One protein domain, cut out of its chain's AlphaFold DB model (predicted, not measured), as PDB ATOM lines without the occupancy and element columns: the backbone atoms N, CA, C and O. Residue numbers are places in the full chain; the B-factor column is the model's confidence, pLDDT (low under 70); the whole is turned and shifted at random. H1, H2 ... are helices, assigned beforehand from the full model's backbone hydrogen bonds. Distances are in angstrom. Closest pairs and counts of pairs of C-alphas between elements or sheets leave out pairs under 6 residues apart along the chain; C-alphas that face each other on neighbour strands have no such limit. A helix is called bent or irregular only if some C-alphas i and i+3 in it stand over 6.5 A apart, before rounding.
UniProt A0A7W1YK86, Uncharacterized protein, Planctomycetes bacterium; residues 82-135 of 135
ATOM      1  N   PRO A  82     -24.403  31.250  51.783       70.19
ATOM      2  CA  PRO A  82     -23.846  31.930  50.619       70.19
ATOM      3  C   PRO A  82     -24.555  33.247  50.274       70.19
ATOM      4  O   PRO A  82     -25.779  33.294  50.178       70.19
ATOM      5  N   GLU A  83     -23.781  34.295  49.978       68.56
ATOM      6  CA  GLU A  83     -24.281  35.641  49.629       68.56
ATOM      7  C   GLU A  83     -25.265  35.642  48.446       68.56
ATOM      8  O   GLU A  83     -26.197  36.445  48.399       68.56
ATOM      9  N   TYR A  84     -25.096  34.728  47.483       70.31
ATOM     10  CA  TYR A  84     -25.971  34.663  46.310       70.31
ATOM     11  C   TYR A  84     -27.431  34.361  46.684       70.31
ATOM     12  O   TYR A  84     -28.334  34.788  45.966       70.31
ATOM     13  N   LEU A  85     -27.675  33.660  47.798       68.56
ATOM     14  CA  LEU A  85     -29.031  33.392  48.278       68.56
ATOM     15  C   LEU A  85     -29.703  34.671  48.773       68.56
ATOM     16  O   LEU A  85     -30.893  34.852  48.540       68.56
ATOM     17  N   ASP A  86     -28.948  35.585  49.376       67.88
ATOM     18  CA  ASP A  86     -29.488  36.876  49.804       67.88
ATOM     19  C   ASP A  86     -29.692  37.827  48.624       67.88
ATOM     20  O   ASP A  86     -30.680  38.557  48.571       67.88
ATOM     21  N   ARG A  87     -28.760  37.824  47.661       67.81
ATOM     22  CA  ARG A  87     -28.815  38.727  46.503       67.81
ATOM     23  C   ARG A  87     -29.870  38.319  45.485       67.81
ATOM     24  O   ARG A  87     -30.497  39.184  44.879       67.81
ATOM     25  N   TYR A  88     -30.052  37.021  45.273       71.12
ATOM     26  CA  TYR A  88     -30.896  36.508  44.197       71.12
ATOM     27  C   TYR A  88     -32.067  35.651  44.691       71.12
ATOM     28  O   TYR A  88     -32.957  35.327  43.901       71.12
ATOM     29  N   GLY A  89     -32.126  35.316  45.976       69.31
ATOM     30  CA  GLY A  89     -33.180  34.488  46.549       69.31
ATOM     31  C   GLY A  89     -32.948  32.979  46.373       69.31
ATOM     32  O   GLY A  89     -32.080  32.554  45.602       69.31
ATOM     33  N   PRO A  90     -33.755  32.153  47.062       72.81
ATOM     34  CA  PRO A  90     -33.582  30.698  47.115       72.81
ATOM     35  C   PRO A  90     -33.753  30.013  45.752       72.81
ATOM     36  O   PRO A  90     -33.064  29.040  45.459       72.81
ATOM     37  N   ASP A  91     -34.594  30.568  44.876       76.31
ATOM     38  CA  ASP A  91     -34.884  29.987  43.560       76.31
ATOM     39  C   ASP A  91     -33.907  30.426  42.464       76.31
ATOM     40  O   ASP A  91     -34.110  30.125  41.286       76.31
ATOM     41  N   PHE A  92     -32.846  31.164  42.807       76.94
ATOM     42  CA  PHE A  92     -31.902  31.663  41.811       76.94
ATOM     43  C   PHE A  92     -31.287  30.542  40.977       76.94
ATOM     44  O   PHE A  92     -31.264  30.650  39.754       76.94
ATOM     45  N   ALA A  93     -30.849  29.455  41.619       73.56
ATOM     46  CA  ALA A  93     -30.260  28.314  40.927       73.56
ATOM     47  C   ALA A  93     -31.247  27.687  39.928       73.56
ATOM     48  O   ALA A  93     -30.878  27.428  38.786       73.56
ATOM     49  N   ALA A  94     -32.514  27.530  40.324       77.62
ATOM     50  CA  ALA A  94     -33.563  26.992  39.461       77.62
ATOM     51  C   ALA A  94     -33.878  27.927  38.279       77.62
ATOM     52  O   ALA A  94     -33.976  27.473  37.137       77.62
ATOM     53  N   ARG A  95     -33.974  29.243  38.516       79.69
ATOM     54  CA  ARG A  95     -34.172  30.232  37.439       79.69
ATOM     55  C   ARG A  95     -32.994  30.253  36.474       79.69
ATOM     56  O   ARG A  95     -33.196  30.255  35.263       79.69
ATOM     57  N   LEU A  96     -31.775  30.236  37.004       80.12
ATOM     58  CA  LEU A  96     -30.555  30.217  36.212       80.12
ATOM     59  C   LEU A  96     -30.468  28.935  35.369       80.12
ATOM     60  O   LEU A  96     -30.184  29.000  34.176       80.12
ATOM     61  N   GLN A  97     -30.803  27.783  35.953       80.44
ATOM     62  CA  GLN A  97     -30.893  26.511  35.238       80.44
ATOM     63  C   GLN A  97     -31.933  26.558  34.110       80.44
ATOM     64  O   GLN A  97     -31.658  26.062  33.021       80.44
ATOM     65  N   GLY A  98     -33.093  27.182  34.330       81.38
ATOM     66  CA  GLY A  98     -34.105  27.380  33.289       81.38
ATOM     67  C   GLY A  98     -33.598  28.229  32.119       81.38
ATOM     68  O   GLY A  98     -33.794  27.864  30.960       81.38
ATOM     69  N   VAL A  99     -32.880  29.320  32.411       78.88
ATOM     70  CA  VAL A  99     -32.239  30.164  31.388       78.88
ATOM     71  C   VAL A  99     -31.189  29.373  30.605       78.88
ATOM     72  O   VAL A  99     -31.171  29.430  29.375       78.88
ATOM     73  N   PHE A 100     -30.355  28.587  31.290       78.19
ATOM     74  CA  PHE A 100     -29.361  27.736  30.634       78.19
ATOM     75  C   PHE A 100     -30.001  26.659  29.759       78.19
ATOM     76  O   PHE A 100     -29.587  26.477  28.616       78.19
ATOM     77  N   ALA A 101     -31.030  25.976  30.256       79.88
ATOM     78  CA  ALA A 101     -31.749  24.966  29.491       79.88
ATOM     79  C   ALA A 101     -32.362  25.568  28.217       79.88
ATOM     80  O   ALA A 101     -32.195  25.013  27.133       79.88
ATOM     81  N   ALA A 102     -32.988  26.745  28.315       75.25
ATOM     82  CA  ALA A 102     -33.543  27.446  27.158       75.25
ATOM     83  C   ALA A 102     -32.462  27.864  26.142       75.25
ATOM     84  O   ALA A 102     -32.653  27.716  24.934       75.25
ATOM     85  N   ALA A 103     -31.309  28.346  26.617       73.88
ATOM     86  CA  ALA A 103     -30.193  28.741  25.759       73.88
ATOM     87  C   ALA A 103     -29.540  27.550  25.037       73.88
ATOM     88  O   ALA A 103     -29.143  27.683  23.882       73.88
ATOM     89  N   LEU A 104     -29.462  26.383  25.686       73.38
ATOM     90  CA  LEU A 104     -28.892  25.164  25.104       73.38
ATOM     91  C   LEU A 104     -29.804  24.513  24.054       73.38
ATOM     92  O   LEU A 104     -29.301  23.904  23.114       73.38
ATOM     93  N   VAL A 105     -31.127  24.650  24.186       78.88
ATOM     94  CA  VAL A 105     -32.098  24.150  23.193       78.88
ATOM     95  C   VAL A 105     -32.135  25.048  21.947       78.88
ATOM     96  O   VAL A 105     -32.415  24.583  20.841       78.88
ATOM     97  N   ASN A 106     -31.795  26.330  22.089       78.12
ATOM     98  CA  ASN A 106     -31.678  27.252  20.969       78.12
ATOM     99  C   ASN A 106     -30.300  27.123  20.289       78.12
ATOM    100  O   ASN A 106     -29.314  27.722  20.719       78.12
ATOM    101  N   ARG A 107     -30.240  26.373  19.179       70.31
ATOM    102  CA  ARG A 107     -29.002  26.053  18.435       70.31
ATOM    103  C   ARG A 107     -28.166  27.282  18.038       70.31
ATOM    104  O   ARG A 107     -26.943  27.198  18.008       70.31
ATOM    105  N   SER A 108     -28.805  28.424  17.769       74.19
ATOM    106  CA  SER A 108     -28.119  29.695  17.482       74.19
ATOM    107  C   SER A 108     -27.472  30.337  18.715       74.19
ATOM    108  O   SER A 108     -26.420  30.958  18.592       74.19
ATOM    109  N   MET A 109     -28.055  30.170  19.904       74.69
ATOM    110  CA  MET A 109     -27.485  30.691  21.155       74.69
ATOM    111  C   MET A 109     -26.496  29.727  21.808       74.69
ATOM    112  O   MET A 109     -25.643  30.165  22.574       74.69
ATOM    113  N   GLN A 110     -26.555  28.440  21.472       79.38
ATOM    114  CA  GLN A 110     -25.712  27.403  22.061       79.38
ATOM    115  C   GLN A 110     -24.208  27.692  21.901       79.38
ATOM    116  O   GLN A 110     -23.455  27.580  22.866       79.38
ATOM    117  N   ASN A 111     -23.769  28.136  20.718       77.75
ATOM    118  CA  ASN A 111     -22.356  28.450  20.464       77.75
ATOM    119  C   ASN A 111     -21.886  29.708  21.210       77.75
ATOM    120  O   ASN A 111     -20.793  29.717  21.773       77.75
ATOM    121  N   LEU A 112     -22.721  30.752  21.256       79.06
ATOM    122  CA  LEU A 112     -22.438  31.971  22.025       79.06
ATOM    123  C   LEU A 112     -22.352  31.663  23.519       79.06
ATOM    124  O   LEU A 112     -21.460  32.143  24.214       79.06
ATOM    125  N   PHE A 113     -23.261  30.819  23.991       79.25
ATOM    126  CA  PHE A 113     -23.337  30.406  25.374       79.25
ATOM    127  C   PHE A 113     -22.105  29.601  25.808       79.25
ATOM    128  O   PHE A 113     -21.468  29.941  26.804       79.25
ATOM    129  N   LEU A 114     -21.719  28.581  25.035       80.19
ATOM    130  CA  LEU A 114     -20.513  27.791  25.300       80.19
ATOM    131  C   LEU A 114     -19.239  28.643  25.225       80.19
ATOM    132  O   LEU A 114     -18.352  28.478  26.060       80.19
ATOM    133  N   GLY A 115     -19.166  29.588  24.281       80.44
ATOM    134  CA  GLY A 115     -18.054  30.535  24.184       80.44
ATOM    135  C   GLY A 115     -17.946  31.448  25.409       80.44
ATOM    136  O   GLY A 115     -16.867  31.585  25.983       80.44
ATOM    137  N   ALA A 116     -19.066  32.017  25.863       80.88
ATOM    138  CA  ALA A 116     -19.112  32.841  27.068       80.88
ATOM    139  C   ALA A 116     -18.752  32.040  28.329       80.88
ATOM    140  O   ALA A 116     -18.024  32.537  29.188       80.88
ATOM    141  N   LEU A 117     -19.213  30.790  28.429       81.44
ATOM    142  CA  LEU A 117     -18.897  29.915  29.557       81.44
ATOM    143  C   LEU A 117     -17.413  29.522  29.570       81.44
ATOM    144  O   LEU A 117     -16.788  29.529  30.631       81.44
ATOM    145  N   GLY A 118     -16.833  29.237  28.400       80.69
ATOM    146  CA  GLY A 118     -15.396  29.001  28.247       80.69
ATOM    147  C   GLY A 118     -14.580  30.219  28.675       80.69
ATOM    148  O   GLY A 118     -13.699  30.099  29.521       80.69
ATOM    149  N   HIS A 119     -14.955  31.410  28.202       76.56
ATOM    150  CA  HIS A 119     -14.294  32.658  28.579       76.56
ATOM    151  C   HIS A 119     -14.406  32.945  30.084       76.56
ATOM    152  O   HIS A 119     -13.420  33.316  30.720       76.56
ATOM    153  N   ALA A 120     -15.584  32.766  30.686       75.19
ATOM    154  CA  ALA A 120     -15.765  32.929  32.127       75.19
ATOM    155  C   ALA A 120     -14.915  31.924  32.926       75.19
ATOM    156  O   ALA A 120     -14.289  32.298  33.920       75.19
ATOM    157  N   SER A 121     -14.842  30.672  32.466       75.25
ATOM    158  CA  SER A 121     -14.010  29.627  33.077       75.25
ATOM    159  C   SER A 121     -12.519  29.960  32.993       75.25
ATOM    160  O   SER A 121     -11.791  29.754  33.963       75.25
ATOM    161  N   ASP A 122     -12.064  30.505  31.865       73.12
ATOM    162  CA  ASP A 122     -10.673  30.917  31.674       73.12
ATOM    163  C   ASP A 122     -10.318  32.149  32.511       73.12
ATOM    164  O   ASP A 122      -9.260  32.166  33.142       73.12
ATOM    165  N   CYS A 123     -11.214  33.140  32.604       69.00
ATOM    166  CA  CYS A 123     -11.066  34.256  33.538       69.00
ATOM    167  C   CYS A 123     -10.934  33.742  34.972       69.00
ATOM    168  O   CYS A 123      -9.967  34.070  35.653       69.00
ATOM    169  N   TYR A 124     -11.855  32.882  35.411       67.44
ATOM    170  CA  TYR A 124     -11.824  32.307  36.754       67.44
ATOM    171  C   TYR A 124     -10.529  31.531  37.026       67.44
ATOM    172  O   TYR A 124      -9.931  31.675  38.090       67.44
ATOM    173  N   ARG A 125     -10.050  30.738  36.058       66.56
ATOM    174  CA  ARG A 125      -8.780  30.010  36.177       66.56
ATOM    175  C   ARG A 125      -7.598  30.970  36.306       66.56
ATOM    176  O   ARG A 125      -6.727  30.730  37.133       66.56
ATOM    177  N   ARG A 126      -7.576  32.048  35.520       62.06
ATOM    178  CA  ARG A 126      -6.501  33.046  35.543       62.06
ATOM    179  C   ARG A 126      -6.446  33.793  36.879       62.06
ATOM    180  O   ARG A 126      -5.353  33.926  37.415       62.06
ATOM    181  N   TYR A 127      -7.596  34.177  37.437       55.75
ATOM    182  CA  TYR A 127      -7.680  34.807  38.764       55.75
ATOM    183  C   TYR A 127      -7.332  33.842  39.907       55.75
ATOM    184  O   TYR A 127      -6.648  34.218  40.846       55.75
ATOM    185  N   ARG A 128      -7.726  32.564  39.821       51.72
ATOM    186  CA  ARG A 128      -7.419  31.575  40.869       51.72
ATOM    187  C   ARG A 128      -5.948  31.130  40.890       51.72
ATOM    188  O   ARG A 128      -5.484  30.617  41.904       51.72
ATOM    189  N   LEU A 129      -5.240  31.237  39.766       48.16
ATOM    190  CA  LEU A 129      -3.822  30.863  39.675       48.16
ATOM    191  C   LEU A 129      -2.883  31.992  40.114       48.16
ATOM    192  O   LEU A 129      -1.812  31.683  40.621       48.16
ATOM    193  N   SER A 130      -3.302  33.255  39.997       44.72
ATOM    194  CA  SER A 130      -2.510  34.402  40.473       44.72
ATOM    195  C   SER A 130      -2.386  34.431  42.004       44.72
ATOM    196  O   SER A 130      -1.352  34.831  42.513       44.72
ATOM    197  N   ASP A 131      -3.364  33.886  42.737       46.22
ATOM    198  CA  ASP A 131      -3.309  33.739  44.206       46.22
ATOM    199  C   ASP A 131      -2.249  32.737  44.710       46.22
ATOM    200  O   ASP A 131      -2.025  32.622  45.915       46.22
ATOM    201  N   ARG A 132      -1.640  31.935  43.824       43.06
ATOM    202  CA  ARG A 132      -0.801  30.792  44.219       43.06
ATOM    203  C   ARG A 132       0.698  30.996  44.004       43.06
ATOM    204  O   ARG A 132       1.462  30.134  44.431       43.06
ATOM    205  N   GLU A 133       1.102  32.081  43.348       42.97
ATOM    206  CA  GLU A 133       2.502  32.334  42.969       42.97
ATOM    207  C   GLU A 133       3.243  33.291  43.928       42.97
ATOM    208  O   GLU A 133       4.457  33.416  43.815       42.97
ATOM    209  N   ASP A 134       2.562  33.862  44.932       42.28
ATOM    210  CA  ASP A 134       3.140  34.813  45.904       42.28
ATOM    211  C   ASP A 134       3.360  34.229  47.325       42.28
ATOM    212  O   ASP A 134       3.182  34.922  48.333       42.28
ATOM    213  N   HIS A 135       3.740  32.950  47.450       38.97
ATOM    214  CA  HIS A 135       4.204  32.352  48.721       38.97
ATOM    215  C   HIS A 135       5.603  31.748  48.608       38.97
ATOM    216  O   HIS A 135       5.792  30.854  47.754       38.97
TER     217      HIS A 135
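What this domain is: This is residues 82 to 135 of the 135 residues of an uncharacterized protein of Planctomycetes bacterium (UniProt A0A7W1YK86). Two helices, H2 and the longer H3, meet near their ends as an open, flat V, and short H1 sits at the end of H2 away from that corner. H3 makes the long arm of the V, and its outer part with the tail after it, residues 115 to 135, sticks out free. The printed part has 54 residues, with three named helices in the order H1, H2, H3 and no named strand; the class is all helix. It is only just extended, close to loose, with a radius of gyration of the C-alphas of 15.2 A, and its C-alphas span 45 by 30 by 10 A.

Where its parts are: Start at Pro 82, and at the next residue find C-alpha 83 at (-24.281, 35.641, 49.629), where H1 begins; it holds residues 83 to 88 and is 8.6 A long from first to last C-alpha. After three residues find C-alpha 92 at (-31.902, 31.663, 41.811), where H2 begins; it holds residues 92 to 105 and is 20.1 A long. Past Asn 106 comes H3, residues 107 to 130, which is 35.5 A long and ends at C-alpha 130 at (-2.510, 34.402, 40.473). H3 is irregular, but only just: C-alphas 108 and 111 are 6.6 A apart, and its line is a rough one.

How they stand to each other: Look first at H1 and H2, which are close but not clearly touching; their closest C-alphas, those of Leu 85 and Phe 92, are 7.3 A apart. They run the same way at a steep tilt of 64 degrees. Next look at the corner: H2 and H3 touch only at the corner by their link, H2 with residues 103 to 104 alone and H3 with residues 109 to 113 alone. Their closest C-alphas, those of Leu 104 and Gln 110, are 4.9 A apart. These two helices run opposite ways at a steep tilt of 51 degrees. H1 and H3 are apart. In H1 and H2 every O i to N i+4 pair is within hydrogen-bond range, and in H3 18 of 20 are.

The domain as a whole: The two C-alphas farthest apart are those of Asn 106 and His 135, at 45.6 A, and the first and last printed C-alphas, those of Pro 82 and His 135, are 28.1 A apart. The printed part has no cut, and both links, H1 to H2 and H2 to H3, are tight. Residues 86 to 91 and 94 to 99 also stand free. The mean pLDDT of the printed part is 70.1; look for values under 70 at residue 83, residues 85 to 87, residue 89 and residues 123 to 135, where His 135 is the chain's last residue.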